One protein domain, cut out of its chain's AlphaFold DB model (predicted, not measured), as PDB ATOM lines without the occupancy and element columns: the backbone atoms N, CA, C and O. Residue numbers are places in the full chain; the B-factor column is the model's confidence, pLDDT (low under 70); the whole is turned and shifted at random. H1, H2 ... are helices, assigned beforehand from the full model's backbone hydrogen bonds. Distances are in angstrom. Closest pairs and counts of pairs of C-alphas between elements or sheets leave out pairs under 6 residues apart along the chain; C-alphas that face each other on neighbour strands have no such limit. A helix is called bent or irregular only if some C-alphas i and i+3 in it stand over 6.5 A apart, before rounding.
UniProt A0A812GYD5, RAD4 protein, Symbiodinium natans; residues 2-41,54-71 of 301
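Overview. This is residues 2 to 41 and 54 to 71 of the 301 residues of the protein "RAD4 protein" of Symbiodinium natans (UniProt A0A812GYD5). A flat, open horseshoe of helices: H2, sharply kinked near residue 26, makes one long side and the corner, H3 makes the other long side, and the small H1 sits at the closed end between the first turns of H2 and the later part of H3. Residues 2 to 10, with no named element, run along the gap between the two long sides, offset toward one face, and lead into H1; the corner at residues 21 to 27 of H2 sticks out. The printed part has 58 residues with three named helices, in the order H1, H2, H3, and no named strand; the class is all helix, with 43 of the residues in helices. It is only just loose, close to compact, with a radius of gyration of the C-alphas of 12.4 A, and its C-alphas span 37 by 29 by 14 A.

Arrangement. H1, residues 11 to 14, is joined by a tight link of 2 residues to H2, residues 17 to 40. H1 and H2 are close but not clearly touching; their closest C-alphas, those of Arg 12 and Val 20, are 7.5 A apart. H2 has a kink of 102 degrees near residue 26 and is irregular, with C-alphas 23 and 26 standing 9.2 A apart, and its line is a rough one. Residues 21 to 27, which belong to H2, stand free. H3, residues 54 to 68, is close to H1 but not clearly touching, and their closest C-alphas, those of Arg 12 and Leu 63, are 6.7 A apart. H2 and H3 are also close but not clearly touching, with the C-alphas of Trp 17 and Ala 67 the closest at 6.4 A. The lines of H2 and H3 stand at a shallow tilt of 23 degrees and run opposite ways, with centres 16.7 A apart. In H3 every O i to N i+4 pair is within hydrogen-bond range, in H2 15 of 20 are, and H1 is too short for such a pair.

Along the chain. H1 begins at C-alpha 11, (244.773, 183.241, 247.062), and runs from Thr 11 to Tyr 14. H2 runs from Trp 17 to Leu 40, 24.4 A from first to last C-alpha, and ends at (227.588, 189.852, 256.587). H3 runs from Glu 54 to Ser 68, 21.0 A from first to last C-alpha, and ends at (242.351, 167.384, 249.560).

Size, cuts and confidence. The two C-alphas farthest apart are those of Arg 41 and Pro 71, at 37.2 A. Residues 42 to 53 are cut out, in the link from H2 to H3, and C-alphas 41 and 54 stand 19.8 A apart across the cut. The mean pLDDT of the printed part is 79.6, and the model's confidence is under 70 at residues 2 to 6 and 40 to 41.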
ATOM      1  N   GLY A   2     231.108 191.638 240.395       51.66
ATOM      2  CA  GLY A   2     230.204 191.317 241.506       51.66
ATOM      3  C   GLY A   2     229.791 192.580 242.274       51.66
ATOM      4  O   GLY A   2     230.282 193.669 241.945       51.66
ATOM      5  N   PRO A   3     228.902 192.467 243.276       56.97
ATOM      6  CA  PRO A   3     228.555 193.600 244.121       56.97
ATOM      7  C   PRO A   3     229.826 194.232 244.701       56.97
ATOM      8  O   PRO A   3     230.817 193.542 244.947       56.97
ATOM      9  N   ARG A   4     229.804 195.556 244.894       53.91
ATOM     10  CA  ARG A   4     230.976 196.381 245.248       53.91
ATOM     11  C   ARG A   4     231.719 195.938 246.523       53.91
ATOM     12  O   ARG A   4     232.829 196.414 246.723       53.91
ATOM     13  N   ASN A   5     231.168 195.014 247.317       58.44
ATOM     14  CA  ASN A   5     231.748 194.493 248.558       58.44
ATOM     15  C   ASN A   5     231.762 192.950 248.679       58.44
ATOM     16  O   ASN A   5     231.995 192.430 249.771       58.44
ATOM     17  N   ASP A   6     231.579 192.189 247.590       65.75
ATOM     18  CA  ASP A   6     231.684 190.720 247.644       65.75
ATOM     19  C   ASP A   6     233.153 190.260 247.616       65.75
ATOM     20  O   ASP A   6     233.715 189.911 246.572       65.75
ATOM     21  N   LEU A   7     233.821 190.330 248.773       74.00
ATOM     22  CA  LEU A   7     235.247 190.026 248.894       74.00
ATOM     23  C   LEU A   7     235.495 188.525 249.124       74.00
ATOM     24  O   LEU A   7     235.152 187.933 250.160       74.00
ATOM     25  N   TRP A   8     236.170 187.909 248.154       76.00
ATOM     26  CA  TRP A   8     236.563 186.504 248.188       76.00
ATOM     27  C   TRP A   8     238.071 186.326 248.215       76.00
ATOM     28  O   TRP A   8     238.821 186.934 247.455       76.00
ATOM     29  N   ASP A   9     238.510 185.435 249.096       81.19
ATOM     30  CA  ASP A   9     239.899 185.026 249.180       81.19
ATOM     31  C   ASP A   9     240.219 184.003 248.090       81.19
ATOM     32  O   ASP A   9     240.026 182.795 248.247       81.19
ATOM     33  N   VAL A  10     240.722 184.519 246.974       82.06
ATOM     34  CA  VAL A  10     241.135 183.727 245.813       82.06
ATOM     35  C   VAL A  10     242.601 183.299 245.873       82.06
ATOM     36  O   VAL A  10     243.078 182.661 244.936       82.06
ATOM     37  N   THR A  11     243.340 183.586 246.959       84.06
ATOM     38  CA  THR A  11     244.773 183.241 247.062       84.06
ATOM     39  C   THR A  11     245.010 181.744 246.830       84.06
ATOM     40  O   THR A  11     246.003 181.351 246.220       84.06
ATOM     41  N   ARG A  12     244.050 180.905 247.234       80.75
ATOM     42  CA  ARG A  12     244.081 179.445 247.064       80.75
ATOM     43  C   ARG A  12     244.114 178.979 245.606       80.75
ATOM     44  O   ARG A  12     244.511 177.849 245.353       80.75
ATOM     45  N   ARG A  13     243.699 179.819 244.652       81.75
ATOM     46  CA  ARG A  13     243.746 179.485 243.218       81.75
ATOM     47  C   ARG A  13     245.170 179.507 242.667       81.75
ATOM     48  O   ARG A  13     245.464 178.792 241.717       81.75
ATOM     49  N   TYR A  14     246.036 180.324 243.259       83.56
ATOM     50  CA  TYR A  14     247.364 180.623 242.723       83.56
ATOM     51  C   TYR A  14     248.492 179.901 243.461       83.56
ATOM     52  O   TYR A  14     249.626 179.881 242.993       83.56
ATOM     53  N   THR A  15     248.213 179.318 244.627       84.88
ATOM     54  CA  THR A  15     249.223 178.632 245.435       84.88
ATOM     55  C   THR A  15     248.603 177.547 246.309       84.88
ATOM     56  O   THR A  15     247.398 177.533 246.561       84.88
ATOM     57  N   ARG A  16     249.447 176.635 246.795       82.62
ATOM     58  CA  ARG A  16     249.050 175.573 247.725       82.62
ATOM     59  C   ARG A  16     248.575 176.179 249.039       82.62
ATOM     60  O   ARG A  16     249.207 177.075 249.599       82.62
ATOM     61  N   TRP A  17     247.488 175.649 249.575       81.81
ATOM     62  CA  TRP A  17     246.890 176.129 250.808       81.81
ATOM     63  C   TRP A  17     247.805 175.943 252.018       81.81
ATOM     64  O   TRP A  17     247.861 176.820 252.876       81.81
ATOM     65  N   SER A  18     248.587 174.863 252.069       80.25
ATOM     66  CA  SER A  18     249.624 174.677 253.095       80.25
ATOM     67  C   SER A  18     250.631 175.840 253.157       80.25
ATOM     68  O   SER A  18     250.983 176.283 254.253       80.25
ATOM     69  N   VAL A  19     251.026 176.400 252.007       84.06
ATOM     70  CA  VAL A  19     251.915 177.576 251.919       84.06
ATOM     71  C   VAL A  19     251.204 178.836 252.407       84.06
ATOM     72  O   VAL A  19     251.778 179.609 253.171       84.06
ATOM     73  N   VAL A  20     249.935 179.018 252.033       84.38
ATOM     74  CA  VAL A  20     249.121 180.148 252.507       84.38
ATOM     75  C   VAL A  20     248.953 180.107 254.025       84.38
ATOM     76  O   VAL A  20     249.155 181.120 254.689       84.38
ATOM     77  N   CYS A  21     248.637 178.944 254.598       81.31
ATOM     78  CA  CYS A  21     248.531 178.776 256.047       81.31
ATOM     79  C   CYS A  21     249.851 179.053 256.763       81.31
ATOM     80  O   CYS A  21     249.847 179.672 257.828       81.31
ATOM     81  N   GLN A  22     250.974 178.611 256.193       83.19
ATOM     82  CA  GLN A  22     252.294 178.892 256.745       83.19
ATOM     83  C   GLN A  22     252.604 180.396 256.725       83.19
ATOM     84  O   GLN A  22     253.061 180.925 257.733       83.19
ATOM     85  N   ALA A  23     252.325 181.082 255.613       85.25
ATOM     86  CA  ALA A  23     252.563 182.517 255.476       85.25
ATOM     87  C   ALA A  23     251.651 183.356 256.387       85.25
ATOM     88  O   ALA A  23     252.092 184.346 256.962       85.25
ATOM     89  N   ARG A  24     250.383 182.954 256.554       84.38
ATOM     90  CA  ARG A  24     249.416 183.666 257.405       84.38
ATOM     91  C   ARG A  24     249.638 183.426 258.892       84.38
ATOM     92  O   ARG A  24     249.400 184.329 259.689       84.38
ATOM     93  N   GLY A  25     250.047 182.222 259.290       83.62
ATOM     94  CA  GLY A  25     250.286 181.883 260.692       83.62
ATOM     95  C   GLY A  25     249.108 182.267 261.600       83.62
ATOM     96  O   GLY A  25     247.977 181.807 261.402       83.62
ATOM     97  N   SER A  26     249.369 183.132 262.585       82.19
ATOM     98  CA  SER A  26     248.375 183.639 263.546       82.19
ATOM     99  C   SER A  26     247.293 184.526 262.923       82.19
ATOM    100  O   SER A  26     246.200 184.614 263.480       82.19
ATOM    101  N   LEU A  27     247.548 185.130 261.759       85.31
ATOM    102  CA  LEU A  27     246.608 186.022 261.074       85.31
ATOM    103  C   LEU A  27     245.460 185.278 260.392       85.31
ATOM    104  O   LEU A  27     244.494 185.908 259.983       85.31
ATOM    105  N   THR A  28     245.519 183.946 260.301       82.69
ATOM    106  CA  THR A  28     244.480 183.144 259.634       82.69
ATOM    107  C   THR A  28     243.087 183.393 260.225       82.69
ATOM    108  O   THR A  28     242.149 183.645 259.477       82.69
ATOM    109  N   LYS A  29     242.958 183.385 261.560       83.81
ATOM    110  CA  LYS A  29     241.671 183.605 262.243       83.81
ATOM    111  C   LYS A  29     241.163 185.050 262.105       83.81
ATOM    112  O   LYS A  29     240.025 185.206 261.674       83.81
ATOM    113  N   PRO A  30     241.966 186.094 262.404       87.69
ATOM    114  CA  PRO A  30     241.561 187.480 262.154       87.69
ATOM    115  C   PRO A  30     241.173 187.746 260.697       87.69
ATOM    116  O   PRO A  30     240.210 188.457 260.439       87.69
ATOM    117  N   TRP A  31     241.890 187.147 259.743       84.88
ATOM    118  CA  TRP A  31     241.594 187.273 258.318       84.88
ATOM    119  C   TRP A  31     240.238 186.661 257.953       84.88
ATOM    120  O   TRP A  31     239.432 187.296 257.280       84.88
ATOM    121  N   GLU A  32     239.951 185.448 258.431       84.56
ATOM    122  CA  GLU A  32     238.652 184.801 258.215       84.56
ATOM    123  C   GLU A  32     237.506 185.583 258.872       84.56
ATOM    124  O   GLU A  32     236.461 185.760 258.247       84.56
ATOM    125  N   GLN A  33     237.717 186.115 260.079       85.56
ATOM    126  CA  GLN A  33     236.747 186.977 260.762       85.56
ATOM    127  C   GLN A  33     236.494 188.271 259.987       85.56
ATOM    128  O   GLN A  33     235.345 188.634 259.772       85.56
ATOM    129  N   MET A  34     237.547 188.938 259.510       85.50
ATOM    130  CA  MET A  34     237.426 190.139 258.683       85.50
ATOM    131  C   MET A  34     236.604 189.862 257.418       85.50
ATOM    132  O   MET A  34     235.685 190.618 257.109       85.50
ATOM    133  N   LEU A  35     236.892 188.766 256.706       83.38
ATOM    134  CA  LEU A  35     236.131 188.376 255.515       83.38
ATOM    135  C   LEU A  35     234.663 188.082 255.842       83.38
ATOM    136  O   LEU A  35     233.787 188.484 255.084       83.38
ATOM    137  N   GLN A  36     234.379 187.407 256.957       80.19
ATOM    138  CA  GLN A  36     233.004 187.156 257.401       80.19
ATOM    139  C   GLN A  36     232.262 188.456 257.722       80.19
ATOM    140  O   GLN A  36     231.151 188.649 257.238       80.19
ATOM    141  N   THR A  37     232.882 189.372 258.468       80.75
ATOM    142  CA  THR A  37     232.285 190.668 258.815       80.75
ATOM    143  C   THR A  37     231.970 191.500 257.575       80.75
ATOM    144  O   THR A  37     230.893 192.083 257.483       80.75
ATOM    145  N   LEU A  38     232.879 191.532 256.596       75.31
ATOM    146  CA  LEU A  38     232.662 192.258 255.342       75.31
ATOM    147  C   LEU A  38     231.543 191.640 254.492       75.31
ATOM    148  O   LEU A  38     230.815 192.377 253.840       75.31
ATOM    149  N   ARG A  39     231.360 190.314 254.545       72.88
ATOM    150  CA  ARG A  39     230.278 189.606 253.838       72.88
ATOM    151  C   ARG A  39     228.909 189.778 254.497       72.88
ATOM    152  O   ARG A  39     227.912 189.901 253.797       72.88
ATOM    153  N   LEU A  40     228.847 189.765 255.830       62.47
ATOM    154  CA  LEU A  40     227.588 189.852 256.587       62.47
ATOM    155  C   LEU A  40     226.972 191.259 256.580       62.47
ATOM    156  O   LEU A  40     225.780 191.400 256.825       62.47
ATOM    157  N   ARG A  41     227.763 192.297 256.289       58.59
ATOM    158  CA  ARG A  41     227.329 193.701 256.322       58.59
ATOM    159  C   ARG A  41     226.337 194.090 255.209       58.59
ATOM    160  O   ARG A  41     225.748 195.158 255.304       58.59
ATOM    161  N   GLU A  54     226.298 180.671 243.220       79.69
ATOM    162  CA  GLU A  54     226.549 179.345 242.660       79.69
ATOM    163  C   GLU A  54     227.997 179.216 242.171       79.69
ATOM    164  O   GLU A  54     228.715 178.315 242.605       79.69
ATOM    165  N   ALA A  55     228.488 180.175 241.378       80.38
ATOM    166  CA  ALA A  55     229.880 180.194 240.924       80.38
ATOM    167  C   ALA A  55     230.887 180.224 242.091       80.38
ATOM    168  O   ALA A  55     231.915 179.544 242.048       80.38
ATOM    169  N   ASN A  56     230.589 180.978 243.152       81.31
ATOM    170  CA  ASN A  56     231.411 181.030 244.357       81.31
ATOM    171  C   ASN A  56     231.373 179.712 245.146       81.31
ATOM    172  O   ASN A  56     232.407 179.285 245.661       81.31
ATOM    173  N   SER A  57     230.215 179.053 245.235       83.44
ATOM    174  CA  SER A  57     230.079 177.740 245.879       83.44
ATOM    175  C   SER A  57     230.902 176.683 245.145       83.44
ATOM    176  O   SER A  57     231.718 175.994 245.761       83.44
ATOM    177  N   LEU A  58     230.770 176.633 243.816       85.94
ATOM    178  CA  LEU A  58     231.540 175.740 242.953       85.94
ATOM    179  C   LEU A  58     233.047 176.000 243.066       85.94
ATOM    180  O   LEU A  58     233.845 175.063 243.134       85.94
ATOM    181  N   ASP A  59     233.465 177.267 243.148       84.81
ATOM    182  CA  ASP A  59     234.873 177.588 243.377       84.81
ATOM    183  C   ASP A  59     235.356 177.125 244.756       84.81
ATOM    184  O   ASP A  59     236.442 176.557 244.868       84.81
ATOM    185  N   GLN A  60     234.563 177.293 245.819       84.06
ATOM    186  CA  GLN A  60     234.933 176.766 247.135       84.06
ATOM    187  C   GLN A  60     235.074 175.244 247.132       84.06
ATOM    188  O   GLN A  60     235.992 174.729 247.772       84.06
ATOM    189  N   GLU A  61     234.179 174.526 246.455       86.81
ATOM    190  CA  GLU A  61     234.252 173.071 246.303       86.81
ATOM    191  C   GLU A  61     235.520 172.664 245.562       86.81
ATOM    192  O   GLU A  61     236.319 171.890 246.094       86.81
ATOM    193  N   ARG A  62     235.799 173.294 244.417       86.50
ATOM    194  CA  ARG A  62     237.043 173.085 243.670       86.50
ATOM    195  C   ARG A  62     238.280 173.353 244.528       86.50
ATOM    196  O   ARG A  62     239.232 172.575 244.512       86.50
ATOM    197  N   LEU A  63     238.287 174.438 245.301       83.25
ATOM    198  CA  LEU A  63     239.392 174.774 246.199       83.25
ATOM    199  C   LEU A  63     239.532 173.769 247.353       83.25
ATOM    200  O   LEU A  63     240.653 173.486 247.784       83.25
ATOM    201  N   LYS A  64     238.426 173.211 247.860       82.56
ATOM    202  CA  LYS A  64     238.446 172.124 248.854       82.56
ATOM    203  C   LYS A  64     239.016 170.841 248.251       82.56
ATOM    204  O   LYS A  64     239.829 170.200 248.914       82.56
ATOM    205  N   GLU A  65     238.658 170.502 247.015       85.88
ATOM    206  CA  GLU A  65     239.223 169.351 246.307       85.88
ATOM    207  C   GLU A  65     240.719 169.508 246.029       85.88
ATOM    208  O   GLU A  65     241.494 168.578 246.236       85.88
ATOM    209  N   LEU A  66     241.156 170.687 245.588       82.81
ATOM    210  CA  LEU A  66     242.581 170.956 245.399       82.81
ATOM    211  C   LEU A  66     243.340 170.820 246.722       82.81
ATOM    212  O   LEU A  66     244.421 170.236 246.751       82.81
ATOM    213  N   ALA A  67     242.745 171.285 247.824       78.25
ATOM    214  CA  ALA A  67     243.314 171.125 249.157       78.25
ATOM    215  C   ALA A  67     243.330 169.662 249.644       78.25
ATOM    216  O   ALA A  67     244.206 169.306 250.431       78.25
ATOM    217  N   SER A  68     242.382 168.816 249.214       79.94
ATOM    218  CA  SER A  68     242.351 167.384 249.560       79.94
ATOM    219  C   SER A  68     243.330 166.550 248.724       79.94
ATOM    220  O   SER A  68     243.793 165.505 249.177       79.94
ATOM    221  N   LYS A  69     243.691 167.037 247.533       83.50
ATOM    222  CA  LYS A  69     244.663 166.424 246.617       83.50
ATOM    223  C   LYS A  69     246.078 167.009 246.764       83.50
ATOM    224  O   LYS A  69     246.927 166.760 245.909       83.50
ATOM    225  N   GLU A  70     246.359 167.784 247.820       82.62
ATOM    226  CA  GLU A  70     247.709 168.315 248.046       82.62
ATOM    227  C   GLU A  70     248.725 167.174 248.235       82.62
ATOM    228  O   GLU A  70     248.490 166.252 249.027       82.62
ATOM    229  N   PRO A  71     249.868 167.218 247.524       84.69
ATOM    230  CA  PRO A  71     250.894 166.195 247.652       84.69
ATOM    231  C   PRO A  71     251.574 166.265 249.019       84.69
ATOM    232  O   PRO A  71     251.574 167.303 249.686       84.69
TER     233      PRO A  71